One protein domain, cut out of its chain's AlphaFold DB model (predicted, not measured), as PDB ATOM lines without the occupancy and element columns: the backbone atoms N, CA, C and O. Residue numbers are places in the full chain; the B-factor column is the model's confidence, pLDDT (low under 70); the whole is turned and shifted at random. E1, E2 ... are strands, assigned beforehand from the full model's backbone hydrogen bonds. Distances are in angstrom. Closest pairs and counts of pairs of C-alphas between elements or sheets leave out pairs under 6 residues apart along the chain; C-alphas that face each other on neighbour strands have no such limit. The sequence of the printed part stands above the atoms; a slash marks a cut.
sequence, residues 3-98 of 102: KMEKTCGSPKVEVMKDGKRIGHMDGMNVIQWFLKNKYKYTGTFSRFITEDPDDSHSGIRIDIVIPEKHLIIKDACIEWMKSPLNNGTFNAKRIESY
ATOM      1  N   LYS A   3     -43.652  27.882 -41.175       85.50
ATOM      2  CA  LYS A   3     -43.454  29.112 -41.943       85.50
ATOM      3  C   LYS A   3     -42.711  30.131 -41.090       85.50
ATOM      4  O   LYS A   3     -43.119  30.392 -39.960       85.50
ATOM      5  N   MET A   4     -41.628  30.685 -41.625       86.12
ATOM      6  CA  MET A   4     -41.022  31.898 -41.079       86.12
ATOM      7  C   MET A   4     -41.901  33.082 -41.479       86.12
ATOM      8  O   MET A   4     -42.213  33.234 -42.658       86.12
ATOM      9  N   GLU A   5     -42.318  33.897 -40.516       85.62
ATOM     10  CA  GLU A   5     -43.197  35.036 -40.799       85.62
ATOM     11  C   GLU A   5     -42.494  36.379 -40.705       85.62
ATOM     12  O   GLU A   5     -42.743  37.258 -41.528       85.62
ATOM     13  N   LYS A   6     -41.636  36.556 -39.698       83.81
ATOM     14  CA  LYS A   6     -40.999  37.844 -39.435       83.81
ATOM     15  C   LYS A   6     -39.668  37.664 -38.729       83.81
ATOM     16  O   LYS A   6     -39.506  36.752 -37.920       83.81
ATOM     17  N   THR A   7     -38.751  38.580 -39.000       88.69
ATOM     18  CA  THR A   7     -37.494  38.732 -38.272       88.69
ATOM     19  C   THR A   7     -37.405  40.139 -37.689       88.69
ATOM     20  O   THR A   7     -37.905  41.108 -38.264       88.69
ATOM     21  N   CYS A   8     -36.809  40.257 -36.508       90.69
ATOM     22  CA  CYS A   8     -36.534  41.531 -35.863       90.69
ATOM     23  C   CYS A   8     -35.178  41.446 -35.171       90.69
ATOM     24  O   CYS A   8     -34.963  40.542 -34.374       90.69
ATOM     25  N   GLY A   9     -34.283  42.386 -35.458       92.62
ATOM     26  CA  GLY A   9     -32.967  42.438 -34.827       92.62
ATOM     27  C   GLY A   9     -32.632  43.797 -34.256       92.62
ATOM     28  O   GLY A   9     -33.185  44.801 -34.694       92.62
ATOM     29  N   SER A  10     -31.729  43.829 -33.293       95.69
ATOM     30  CA  SER A  10     -31.212  45.051 -32.699       95.69
ATOM     31  C   SER A  10     -29.726  44.884 -32.388       95.69
ATOM     32  O   SER A  10     -29.317  43.812 -31.929       95.69
ATOM     33  N   PRO A  11     -28.898  45.913 -32.635       94.88
ATOM     34  CA  PRO A  11     -27.489  45.859 -32.275       94.88
ATOM     35  C   PRO A  11     -27.284  45.734 -30.764       94.88
ATOM     36  O   PRO A  11     -26.289  45.135 -30.367       94.88
ATOM     37  N   LYS A  12     -28.208  46.253 -29.940       97.06
ATOM     38  CA  LYS A  12     -28.120  46.208 -28.481       97.06
ATOM     39  C   LYS A  12     -29.504  46.233 -27.842       97.06
ATOM     40  O   LYS A  12     -30.305  47.107 -28.142       97.06
ATOM     41  N   VAL A  13     -29.741  45.312 -26.917       97.31
ATOM     42  CA  VAL A  13     -31.008  45.162 -26.186       97.31
ATOM     43  C   VAL A  13     -30.765  45.096 -24.691       97.31
ATOM     44  O   VAL A  13     -29.716  44.620 -24.253       97.31
ATOM     45  N   GLU A  14     -31.728  45.547 -23.900       97.38
ATOM     46  CA  GLU A  14     -31.648  45.433 -22.445       97.38
ATOM     47  C   GLU A  14     -32.196  44.081 -21.991       97.38
ATOM     48  O   GLU A  14     -33.121  43.530 -22.591       97.38
ATOM     49  N   VAL A  15     -31.596  43.530 -20.938       97.50
ATOM     50  CA  VAL A  15     -32.016  42.255 -20.358       97.50
ATOM     51  C   VAL A  15     -32.550  42.502 -18.961       97.50
ATOM     52  O   VAL A  15     -31.849  43.053 -18.108       97.50
ATOM     53  N   MET A  16     -33.786  42.064 -18.738       97.12
ATOM     54  CA  MET A  16     -34.504  42.212 -17.482       97.12
ATOM     55  C   MET A  16     -34.776  40.840 -16.858       97.12
ATOM     56  O   MET A  16     -35.076  39.876 -17.562       97.12
ATOM     57  N   LYS A  17     -34.736  40.762 -15.532       95.81
ATOM     58  CA  LYS A  17     -35.145  39.600 -14.736       95.81
ATOM     59  C   LYS A  17     -35.873  40.108 -13.499       95.81
ATOM     60  O   LYS A  17     -35.398  41.029 -12.840       95.81
ATOM     61  N   ASP A  18     -37.061  39.570 -13.237       93.38
ATOM     62  CA  ASP A  18     -37.906  39.961 -12.098       93.38
ATOM     63  C   ASP A  18     -38.115  41.486 -11.974       93.38
ATOM     64  O   ASP A  18     -38.075  42.068 -10.891       93.38
ATOM     65  N   GLY A  19     -38.303  42.153 -13.121       91.19
ATOM     66  CA  GLY A  19     -38.519  43.603 -13.206       91.19
ATOM     67  C   GLY A  19     -37.262  44.463 -13.030       91.19
ATOM     68  O   GLY A  19     -37.361  45.684 -13.067       91.19
ATOM     69  N   LYS A  20     -36.081  43.858 -12.862       94.75
ATOM     70  CA  LYS A  20     -34.803  44.567 -12.734       94.75
ATOM     71  C   LYS A  20     -33.934  44.347 -13.957       94.75
ATOM     72  O   LYS A  20     -33.897  43.252 -14.512       94.75
ATOM     73  N   ARG A  21     -33.196  45.379 -14.352       96.31
ATOM     74  CA  ARG A  21     -32.184  45.259 -15.398       96.31
ATOM     75  C   ARG A  21     -30.983  44.494 -14.854       96.31
ATOM     76  O   ARG A  21     -30.378  44.937 -13.887       96.31
ATOM     77  N   ILE A  22     -30.644  43.383 -15.500       96.56
ATOM     78  CA  ILE A  22     -29.495  42.538 -15.131       96.56
ATOM     79  C   ILE A  22     -28.339  42.647 -16.127       96.56
ATOM     80  O   ILE A  22     -27.250  42.131 -15.886       96.56
ATOM     81  N   GLY A  23     -28.554  43.295 -17.274       96.38
ATOM     82  CA  GLY A  23     -27.514  43.410 -18.284       96.38
ATOM     83  C   GLY A  23     -28.009  43.885 -19.641       96.38
ATOM     84  O   GLY A  23     -29.010  44.597 -19.761       96.38
ATOM     85  N   HIS A  24     -27.264  43.503 -20.675       97.56
ATOM     86  CA  HIS A  24     -27.618  43.732 -22.071       97.56
ATOM     87  C   HIS A  24     -27.080  42.623 -22.976       97.56
ATOM     88  O   HIS A  24     -26.091  41.962 -22.652       97.56
ATOM     89  N   MET A  25     -27.721  42.445 -24.130       97.06
ATOM     90  CA  MET A  25     -27.212  41.599 -25.208       97.06
ATOM     91  C   MET A  25     -26.862  42.436 -26.426       97.06
ATOM     92  O   MET A  25     -27.596  43.360 -26.782       97.06
ATOM     93  N   ASP A  26     -25.783  42.054 -27.097       96.88
ATOM     94  CA  ASP A  26     -25.396  42.617 -28.384       96.88
ATOM     95  C   ASP A  26     -25.846  41.697 -29.531       96.88
ATOM     96  O   ASP A  26     -25.953  40.473 -29.380       96.88
ATOM     97  N   GLY A  27     -26.102  42.291 -30.699       95.94
ATOM     98  CA  GLY A  27     -26.390  41.571 -31.944       95.94
ATOM     99  C   GLY A  27     -27.596  40.632 -31.858       95.94
ATOM    100  O   GLY A  27     -27.553  39.528 -32.408       95.94
ATOM    101  N   MET A  28     -28.648  41.041 -31.145       96.88
ATOM    102  CA  MET A  28     -29.824  40.212 -30.912       96.88
ATOM    103  C   MET A  28     -30.694  40.144 -32.170       96.88
ATOM    104  O   MET A  28     -31.016  41.169 -32.766       96.88
ATOM    105  N   ASN A  29     -31.106  38.943 -32.564       96.88
ATOM    106  CA  ASN A  29     -32.141  38.720 -33.569       96.88
ATOM    107  C   ASN A  29     -33.202  37.765 -33.032       96.88
ATOM    108  O   ASN A  29     -32.875  36.778 -32.386       96.88
ATOM    109  N   VAL A  30     -34.466  38.008 -33.365       96.31
ATOM    110  CA  VAL A  30     -35.593  37.115 -33.095       96.31
ATOM    111  C   VAL A  30     -36.343  36.809 -34.385       96.31
ATOM    112  O   VAL A  30     -36.548  37.673 -35.240       96.31
ATOM    113  N   ILE A  31     -36.758  35.556 -34.517       95.88
ATOM    114  CA  ILE A  31     -37.537  35.027 -35.628       95.88
ATOM    115  C   ILE A  31     -38.880  34.544 -35.082       95.88
ATOM    116  O   ILE A  31     -38.926  33.755 -34.134       95.88
ATOM    117  N   GLN A  32     -39.964  34.999 -35.708       94.38
ATOM    118  CA  GLN A  32     -41.311  34.483 -35.497       94.38
ATOM    119  C   GLN A  32     -41.596  33.356 -36.490       94.38
ATOM    120  O   GLN A  32     -41.549  33.539 -37.711       94.38
ATOM    121  N   TRP A  33     -41.953  32.201 -35.942       92.62
ATOM    122  CA  TRP A  33     -42.373  31.019 -36.675       92.62
ATOM    123  C   TRP A  33     -43.849  30.747 -36.436       92.62
ATOM    124  O   TRP A  33     -44.318  30.808 -35.300       92.62
ATOM    125  N   PHE A  34     -44.552  30.334 -37.484       91.38
ATOM    126  CA  PHE A  34     -45.847  29.682 -37.361       91.38
ATOM    127  C   PHE A  34     -45.669  28.172 -37.551       91.38
ATOM    128  O   PHE A  34     -45.322  27.699 -38.638       91.38
ATOM    129  N   LEU A  35     -45.863  27.411 -36.470       88.19
ATOM    130  CA  LEU A  35     -45.643  25.968 -36.409       88.19
ATOM    131  C   LEU A  35     -46.825  25.288 -35.716       88.19
ATOM    132  O   LEU A  35     -47.159  25.619 -34.583       88.19
ATOM    133  N   LYS A  36     -47.423  24.284 -36.372       88.12
ATOM    134  CA  LYS A  36     -48.528  23.477 -35.804       88.12
ATOM    135  C   LYS A  36     -49.656  24.349 -35.211       88.12
ATOM    136  O   LYS A  36     -50.124  24.094 -34.105       88.12
ATOM    137  N   ASN A  37     -50.072  25.376 -35.956       88.25
ATOM    138  CA  ASN A  37     -51.122  26.333 -35.581       88.25
ATOM    139  C   ASN A  37     -50.814  27.170 -34.325       88.25
ATOM    140  O   ASN A  37     -51.728  27.603 -33.630       88.25
ATOM    141  N   LYS A  38     -49.530  27.380 -34.015       89.25
ATOM    142  CA  LYS A  38     -49.074  28.217 -32.901       89.25
ATOM    143  C   LYS A  38     -47.887  29.075 -33.328       89.25
ATOM    144  O   LYS A  38     -47.085  28.657 -34.168       89.25
ATOM    145  N   TYR A  39     -47.761  30.248 -32.714       90.50
ATOM    146  CA  TYR A  39     -46.559  31.065 -32.840       90.50
ATOM    147  C   TYR A  39     -45.451  30.546 -31.929       90.50
ATOM    148  O   TYR A  39     -45.699  30.153 -30.788       90.50
ATOM    149  N   LYS A  40     -44.225  30.534 -32.449       92.12
ATOM    150  CA  LYS A  40     -43.003  30.258 -31.695       92.12
ATOM    151  C   LYS A  40     -41.972  31.329 -32.020       92.12
ATOM    152  O   LYS A  40     -41.806  31.695 -33.181       92.12
ATOM    153  N   TYR A  41     -41.249  31.768 -31.000       95.44
ATOM    154  CA  TYR A  41     -40.195  32.764 -31.126       95.44
ATOM    155  C   TYR A  41     -38.866  32.123 -30.766       95.44
ATOM    156  O   TYR A  41     -38.739  31.480 -29.723       95.44
ATOM    157  N   THR A  42     -37.889  32.272 -31.648       96.50
ATOM    158  CA  THR A  42     -36.514  31.832 -31.406       96.50
ATOM    159  C   THR A  42     -35.584  32.963 -31.762       96.50
ATOM    160  O   THR A  42     -35.796  33.605 -32.791       96.50
ATOM    161  N   GLY A  43     -34.541  33.177 -30.982       96.88
ATOM    162  CA  GLY A  43     -33.565  34.201 -31.291       96.88
ATOM    163  C   GLY A  43     -32.138  33.797 -30.998       96.88
ATOM    164  O   GLY A  43     -31.863  32.736 -30.440       96.88
ATOM    165  N   THR A  44     -31.238  34.664 -31.430       97.25
ATOM    166  CA  THR A  44     -29.793  34.577 -31.250       97.25
ATOM    167  C   THR A  44     -29.278  35.895 -30.697       97.25
ATOM    168  O   THR A  44     -29.900  36.939 -30.883       97.25
ATOM    169  N   PHE A  45     -28.131  35.852 -30.035       97.44
ATOM    170  CA  PHE A  45     -27.374  37.028 -29.608       97.44
ATOM    171  C   PHE A  45     -25.880  36.740 -29.736       97.44
ATOM    172  O   PHE A  45     -25.439  35.594 -29.584       97.44
ATOM    173  N   SER A  46     -25.093  37.769 -30.044       96.00
ATOM    174  CA  SER A  46     -23.648  37.631 -30.255       96.00
ATOM    175  C   SER A  46     -22.852  37.712 -28.959       96.00
ATOM    176  O   SER A  46     -21.733  37.206 -28.907       96.00
ATOM    177  N   ARG A  47     -23.417  38.337 -27.925       95.88
ATOM    178  CA  ARG A  47     -22.800  38.463 -26.608       95.88
ATOM    179  C   ARG A  47     -23.852  38.809 -25.563       95.88
ATOM    180  O   ARG A  47     -24.719  39.637 -25.829       95.88
ATOM    181  N   PHE A  48     -23.749  38.210 -24.383       96.00
ATOM    182  CA  PHE A  48     -24.505  38.607 -23.197       96.00
ATOM    183  C   PHE A  48     -23.556  39.150 -22.128       96.00
ATOM    184  O   PHE A  48     -22.609  38.469 -21.730       96.00
ATOM    185  N   ILE A  49     -23.803  40.386 -21.690       95.50
ATOM    186  CA  ILE A  49     -23.038  41.078 -20.651       95.50
ATOM    187  C   ILE A  49     -23.971  41.331 -19.474       95.50
ATOM    188  O   ILE A  49     -24.986  42.016 -19.616       95.50
ATOM    189  N   THR A  50     -23.594  40.812 -18.315       94.50
ATOM    190  CA  THR A  50     -24.296  40.985 -17.042       94.50
ATOM    191  C   THR A  50     -23.285  41.312 -15.947       94.50
ATOM    192  O   THR A  50     -22.104  40.979 -16.073       94.50
ATOM    193  N   GLU A  51     -23.739  42.025 -14.919       88.81
ATOM    194  CA  GLU A  51     -22.935  42.347 -13.736       88.81
ATOM    195  C   GLU A  51     -22.818  41.148 -12.787       88.81
ATOM    196  O   GLU A  51     -21.825  41.040 -12.070       88.81
ATOM    197  N   ASP A  52     -23.797  40.237 -12.821       92.31
ATOM    198  CA  ASP A  52     -23.842  39.045 -11.983       92.31
ATOM    199  C   ASP A  52     -23.467  37.792 -12.800       92.31
ATOM    200  O   ASP A  52     -24.206  37.395 -13.708       92.31
ATOM    201  N   PRO A  53     -22.326  37.135 -12.514       86.69
ATOM    202  CA  PRO A  53     -21.951  35.888 -13.173       86.69
ATOM    203  C   PRO A  53     -23.006  34.783 -13.044       86.69
ATOM    204  O   PRO A  53     -23.121  33.962 -13.958       86.69
ATOM    205  N   ASP A  54     -23.798  34.785 -11.967       90.31
ATOM    206  CA  ASP A  54     -24.852  33.797 -11.725       90.31
ATOM    207  C   ASP A  54     -26.049  33.975 -12.663       90.31
ATOM    208  O   ASP A  54     -26.873  33.070 -12.774       90.31
ATOM    209  N   ASP A  55     -26.135  35.090 -13.396       92.19
ATOM    210  CA  ASP A  55     -27.115  35.276 -14.464       92.19
ATOM    211  C   ASP A  55     -26.596  34.799 -15.836       92.19
ATOM    212  O   ASP A  55     -27.362  34.642 -16.791       92.19
ATOM    213  N   SER A  56     -25.296  34.514 -15.969       91.44
ATOM    214  CA  SER A  56     -24.654  34.173 -17.244       91.44
ATOM    215  C   SER A  56     -24.614  32.664 -17.508       91.44
ATOM    216  O   SER A  56     -23.552  32.050 -17.621       91.44
ATOM    217  N   HIS A  57     -25.785  32.030 -17.621       92.19
ATOM    218  CA  HIS A  57     -25.876  30.586 -17.859       92.19
ATOM    219  C   HIS A  57     -27.036  30.177 -18.776       92.19
ATOM    220  O   HIS A  57     -27.992  30.913 -19.014       92.19
ATOM    221  N   SER A  58     -26.962  28.950 -19.303       94.12
ATOM    222  CA  SER A  58     -28.080  28.346 -20.043       94.12
ATOM    223  C   SER A  58     -29.212  27.960 -19.086       94.12
ATOM    224  O   SER A  58     -28.968  27.533 -17.959       94.12
ATOM    225  N   GLY A  59     -30.456  28.091 -19.536       94.81
ATOM    226  CA  GLY A  59     -31.669  27.827 -18.760       94.81
ATOM    227  C   GLY A  59     -32.230  29.041 -18.016       94.81
ATOM    228  O   GLY A  59     -33.349  28.958 -17.504       94.81
ATOM    229  N   ILE A  60     -31.511  30.170 -17.978       95.38
ATOM    230  CA  ILE A  60     -32.033  31.405 -17.387       95.38
ATOM    231  C   ILE A  60     -33.252  31.913 -18.167       95.38
ATOM    232  O   ILE A  60     -33.303  31.838 -19.401       95.38
ATOM    233  N   ARG A  61     -34.235  32.431 -17.425       97.12
ATOM    234  CA  ARG A  61     -35.420  33.106 -17.960       97.12
ATOM    235  C   ARG A  61     -35.311  34.603 -17.731       97.12
ATOM    236  O   ARG A  61     -35.089  35.035 -16.605       97.12
ATOM    237  N   ILE A  62     -35.494  35.357 -18.801       97.00
ATOM    238  CA  ILE A  62     -35.335  36.806 -18.853       97.00
ATOM    239  C   ILE A  62     -36.423  37.418 -19.731       97.00
ATOM    240  O   ILE A  62     -37.023  36.738 -20.563       97.00
ATOM    241  N   ASP A  63     -36.625  38.717 -19.601       97.25
ATOM    242  CA  ASP A  63     -37.280  39.514 -20.626       97.25
ATOM    243  C   ASP A  63     -36.215  40.283 -21.414       97.25
ATOM    244  O   ASP A  63     -35.256  40.808 -20.843       97.25
ATOM    245  N   ILE A  64     -36.374  40.340 -22.734       97.38
ATOM    246  CA  ILE A  64     -35.472  41.078 -23.623       97.38
ATOM    247  C   ILE A  64     -36.215  42.292 -24.145       97.38
ATOM    248  O   ILE A  64     -37.225  42.180 -24.837       97.38
ATOM    249  N   VAL A  65     -35.687  43.458 -23.834       97.12
ATOM    250  CA  VAL A  65     -36.265  44.745 -24.173       97.12
ATOM    251  C   VAL A  65     -35.545  45.311 -25.390       97.12
ATOM    252  O   VAL A  65     -34.319  45.390 -25.402       97.12
ATOM    253  N   ILE A  66     -36.304  45.749 -26.394       95.62
ATOM    254  CA  ILE A  66     -35.800  46.410 -27.602       95.62
ATOM    255  C   ILE A  66     -36.294  47.866 -27.594       95.62
ATOM    256  O   ILE A  66     -37.367  48.140 -28.153       95.62
ATOM    257  N   PRO A  67     -35.563  48.794 -26.940       92.12
ATOM    258  CA  PRO A  67     -36.066  50.133 -26.663       92.12
ATOM    259  C   PRO A  67     -36.467  50.901 -27.919       92.12
ATOM    260  O   PRO A  67     -37.540  51.490 -27.993       92.12
ATOM    261  N   GLU A  68     -35.628  50.833 -28.949       92.75
ATOM    262  CA  GLU A  68     -35.785  51.576 -30.194       92.75
ATOM    263  C   GLU A  68     -36.950  51.087 -31.063       92.75
ATOM    264  O   GLU A  68     -37.279  51.709 -32.072       92.75
ATOM    265  N   LYS A  69     -37.570  49.961 -30.692       92.44
ATOM    266  CA  LYS A  69     -38.730  49.390 -31.387       92.44
ATOM    267  C   LYS A  69     -39.982  49.346 -30.535       92.44
ATOM    268  O   LYS A  69     -41.009  48.897 -31.038       92.44
ATOM    269  N   HIS A  70     -39.900  49.775 -29.280       93.62
ATOM    270  CA  HIS A  70     -40.988  49.644 -28.321       93.62
ATOM    271  C   HIS A  70     -41.499  48.199 -28.188       93.62
ATOM    272  O   HIS A  70     -42.705  47.953 -28.125       93.62
ATOM    273  N   LEU A  71     -40.576  47.224 -28.178       94.69
ATOM    274  CA  LEU A  71     -40.891  45.795 -28.065       94.69
ATOM    275  C   LEU A  71     -40.254  45.152 -26.834       94.69
ATOM    276  O   LEU A  71     -39.121  45.462 -26.473       94.69
ATOM    277  N   ILE A  72     -40.955  44.173 -26.264       95.88
ATOM    278  CA  ILE A  72     -40.449  43.287 -25.213       95.88
ATOM    279  C   ILE A  72     -40.678  41.839 -25.640       95.88
ATOM    280  O   ILE A  72     -41.793  41.433 -25.962       95.88
ATOM    281  N   ILE A  73     -39.621  41.038 -25.626       95.81
ATOM    282  CA  ILE A  73     -39.682  39.587 -25.775       95.81
ATOM    283  C   ILE A  73     -39.785  38.997 -24.367       95.81
ATOM    284  O   ILE A  73     -38.831  39.073 -23.596       95.81
ATOM    285  N   LYS A  74     -40.941  38.421 -24.033       95.69
ATOM    286  CA  LYS A  74     -41.255  37.953 -22.677       95.69
ATOM    287  C   LYS A  74     -40.936  36.478 -22.475       95.69
ATOM    288  O   LYS A  74     -41.150  35.659 -23.382       95.69
ATOM    289  N   ASP A  75     -40.543  36.134 -21.248       95.50
ATOM    290  CA  ASP A  75     -40.228  34.761 -20.832       95.50
ATOM    291  C   ASP A  75     -39.196  34.090 -21.764       95.50
ATOM    292  O   ASP A  75     -39.345  32.919 -22.135       95.50
ATOM    293  N   ALA A  76     -38.184  34.836 -22.208       97.06
ATOM    294  CA  ALA A  76     -37.124  34.301 -23.045       97.06
ATOM    295  C   ALA A  76     -36.234  33.367 -22.215       97.06
ATOM    296  O   ALA A  76     -35.641  33.766 -21.219       97.06
ATOM    297  N   CYS A  77     -36.158  32.107 -22.626       97.62
ATOM    298  CA  CYS A  77     -35.304  31.092 -22.035       97.62
ATOM    299  C   CYS A  77     -34.057  30.936 -22.902       97.62
ATOM    300  O   CYS A  77     -34.160  30.502 -24.053       97.62
ATOM    301  N   ILE A  78     -32.884  31.253 -22.352       96.81
ATOM    302  CA  ILE A  78     -31.611  31.000 -23.033       96.81
ATOM    303  C   ILE A  78     -31.405  29.486 -23.098       96.81
ATOM    304  O   ILE A  78     -31.241  28.834 -22.073       96.81
ATOM    305  N   GLU A  79     -31.436  28.904 -24.294       95.38
ATOM    306  CA  GLU A  79     -31.308  27.452 -24.475       95.38
ATOM    307  C   GLU A  79     -29.850  27.006 -24.425       95.38
ATOM    308  O   GLU A  79     -29.533  25.937 -23.907       95.38
ATOM    309  N   TRP A  80     -28.969  27.830 -24.982       92.56
ATOM    310  CA  TRP A  80     -27.558  27.526 -25.109       92.56
ATOM    311  C   TRP A  80     -26.744  28.810 -25.113       92.56
ATOM    312  O   TRP A  80     -27.131  29.799 -25.737       92.56
ATOM    313  N   MET A  81     -25.595  28.765 -24.447       92.56
ATOM    314  CA  MET A  81     -24.635  29.855 -24.382       92.56
ATOM    315  C   MET A  81     -23.216  29.300 -24.499       92.56
ATOM    316  O   MET A  81     -22.881  28.293 -23.874       92.56
ATOM    317  N   LYS A  82     -22.379  29.958 -25.300       90.06
ATOM    318  CA  LYS A  82     -20.996  29.561 -25.554       90.06
ATOM    319  C   LYS A  82     -20.002  30.584 -25.027       90.06
ATOM    320  O   LYS A  82     -20.046  31.761 -25.370       90.06
ATOM    321  N   SER A  83     -19.045  30.074 -24.261       82.94
ATOM    322  CA  SER A  83     -17.844  30.785 -23.826       82.94
ATOM    323  C   SER A  83     -16.855  30.979 -24.997       82.94
ATOM    324  O   SER A  83     -16.803  30.132 -25.898       82.94
ATOM    325  N   PRO A  84     -16.064  32.071 -25.035       82.69
ATOM    326  CA  PRO A  84     -15.917  33.106 -24.000       82.69
ATOM    327  C   PRO A  84     -16.822  34.325 -24.185       82.69
ATOM    328  O   PRO A  84     -16.900  35.174 -23.308       82.69
ATOM    329  N   LEU A  85     -17.479  34.445 -25.337       79.00
ATOM    330  CA  LEU A  85     -18.263  35.632 -25.675       79.00
ATOM    331  C   LEU A  85     -19.675  35.608 -25.098       79.00
ATOM    332  O   LEU A  85     -20.391  36.590 -25.255       79.00
ATOM    333  N   ASN A  86     -20.080  34.504 -24.471       90.50
ATOM    334  CA  ASN A  86     -21.445  34.275 -24.017       90.50
ATOM    335  C   ASN A  86     -22.443  34.558 -25.143       90.50
ATOM    336  O   ASN A  86     -23.417  35.272 -24.955       90.50
ATOM    337  N   ASN A  87     -22.161  34.053 -26.347       93.81
ATOM    338  CA  ASN A  87     -23.086  34.111 -27.476       93.81
ATOM    339  C   ASN A  87     -24.050  32.927 -27.385       93.81
ATOM    340  O   ASN A  87     -23.666  31.868 -26.888       93.81
ATOM    341  N   GLY A  88     -25.277  33.059 -27.877       96.00
ATOM    342  CA  GLY A  88     -26.261  32.019 -27.612       96.00
ATOM    343  C   GLY A  88     -27.532  32.077 -28.435       96.00
ATOM    344  O   GLY A  88     -27.694  32.907 -29.333       96.00
ATOM    345  N   THR A  89     -28.424  31.149 -28.107       97.44
ATOM    346  CA  THR A  89     -29.781  31.048 -28.645       97.44
ATOM    347  C   THR A  89     -30.792  31.089 -27.512       97.44
ATOM    348  O   THR A  89     -30.520  30.639 -26.398       97.44
ATOM    349  N   PHE A  90     -31.988  31.585 -27.799       97.62
ATOM    350  CA  PHE A  90     -33.110  31.545 -26.871       97.62
ATOM    351  C   PHE A  90     -34.399  31.146 -27.580       97.62
ATOM    352  O   PHE A  90     -34.577  31.378 -28.778       97.62
ATOM    353  N   ASN A  91     -35.330  30.597 -26.809       97.19
ATOM    354  CA  ASN A  91     -36.736  30.537 -27.181       97.19
ATOM    355  C   ASN A  91     -37.519  31.538 -26.326       97.19
ATOM    356  O   ASN A  91     -37.087  31.877 -25.231       97.19
ATOM    357  N   ALA A  92     -38.650  32.033 -26.815       95.81
ATOM    358  CA  ALA A  92     -39.516  32.911 -26.036       95.81
ATOM    359  C   ALA A  92     -40.985  32.555 -26.238       95.81
ATOM    360  O   ALA A  92     -41.363  31.954 -27.252       95.81
ATOM    361  N   LYS A  93     -41.824  32.938 -25.269       90.44
ATOM    362  CA  LYS A  93     -43.261  32.653 -25.339       90.44
ATOM    363  C   LYS A  93     -44.015  33.648 -26.204       90.44
ATOM    364  O   LYS A  93     -44.932  33.239 -26.912       90.44
ATOM    365  N   ARG A  94     -43.677  34.936 -26.113       92.31
ATOM    366  CA  ARG A  94     -44.412  36.007 -26.795       92.31
ATOM    367  C   ARG A  94     -43.586  37.277 -26.950       92.31
ATOM    368  O   ARG A  94     -42.581  37.459 -26.266       92.31
ATOM    369  N   ILE A  95     -44.056  38.139 -27.844       93.56
ATOM    370  CA  ILE A  95     -43.556  39.496 -28.045       93.56
ATOM    371  C   ILE A  95     -44.712  40.453 -27.752       93.56
ATOM    372  O   ILE A  95     -45.820  40.243 -28.246       93.56
ATOM    373  N   GLU A  96     -44.446  41.474 -26.952       93.50
ATOM    374  CA  GLU A  96     -45.381  42.533 -26.577       93.50
ATOM    375  C   GLU A  96     -44.853  43.881 -27.078       93.50
ATOM    376  O   GLU A  96     -43.641  44.084 -27.172       93.50
ATOM    377  N   SER A  97     -45.761  44.800 -27.399       91.69
ATOM    378  CA  SER A  97     -45.447  46.217 -27.594       91.69
ATOM    379  C   SER A  97     -45.769  46.996 -26.323       91.69
ATOM    380  O   SER A  97     -46.703  46.630 -25.609       91.69
ATOM    381  N   TYR A  98     -45.051  48.084 -26.066       86.50
ATOM    382  CA  TYR A  98     -45.333  48.980 -24.942       86.50
ATOM    383  C   TYR A  98     -45.361  50.443 -25.388       86.50
ATOM    384  O   TYR A  98     -44.780  50.805 -26.408       86.50
TER     385      TYR A  98
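This is residues 3 to 98 of the 102 residues of an uncharacterized protein of Methanobacteriaceae archaeon (UniProt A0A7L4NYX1). This is a small closed barrel of six antiparallel strands, the ring running E1, E2, E3, E7, E6, E5 and back to E1, with two short strands, E4 and E8, paired onto it beside E2 and E6. Long E1 and E2 form a sharply bent hairpin in the barrel wall, and E6 bends too; E3 runs on into E4 and E7 into E8. The printed part has 96 residues, with no named helix and eight strands in the order E1 to E8, and its class is all strand. It is compact, with a radius of gyration of the C-alphas of 12.5 A and spans of 38 by 27 by 23 A.

Start at E2, residues 20 to 35, which bends by 101 degrees at residue 23. On one side of it lies E1, residues 3 to 17, its antiparallel hairpin partner; look for N 10 and O 28, 2.8 A apart and within hydrogen-bond range. On the other side of E2 lie E3, residues 38 to 45, with N 31 and O 42 at 2.8 A, and E4, residues 47 to 50, with N 24 and O 49 at 2.9 A. E1, E2 and E3 form a meander, each strand the antiparallel neighbour of the one before. Go on from E3 to E7, residues 87 to 92, where N 43 and O 90 are 2.8 A apart. On one side of E7 lies E3, and on the other side lies E6, residues 71 to 82, with N 77 and O 91 at 2.8 A. E5, residues 61 to 66, is the next neighbour, with N 73 and O 64 at 2.8 A; E5, E6 and E7 are a second meander. E5 closes the ring on E1, where N 63 and O 16 are 2.8 A apart. E8, residues 94 to 97, pairs with E6, with N 72 and O 96 at 2.8 A. E2 and E6 are apart.

Find C-alpha 3 at (-43.454, 29.112, -41.943); from there E1 runs 30.3 A to C-alpha 17, bending by 96 degrees at residue 12. E2 is 32.0 A long, E3 23.7 A and E6 25.8 A, with a bend of 81 degrees at residue 75. The short E4, E5, E7 and E8 hold the residues named above; E8 ends at C-alpha 97, at (-45.447, 46.217, -27.594).

The C-alphas of Asn 37 and Glu 51, the two farthest apart, are 39.1 A from each other. The printed part has no cut. Look between E4 and E5 for a short link of 10 residues; the other links are tight. The mean pLDDT of the printed part is 93.5, and no printed residue is under 70.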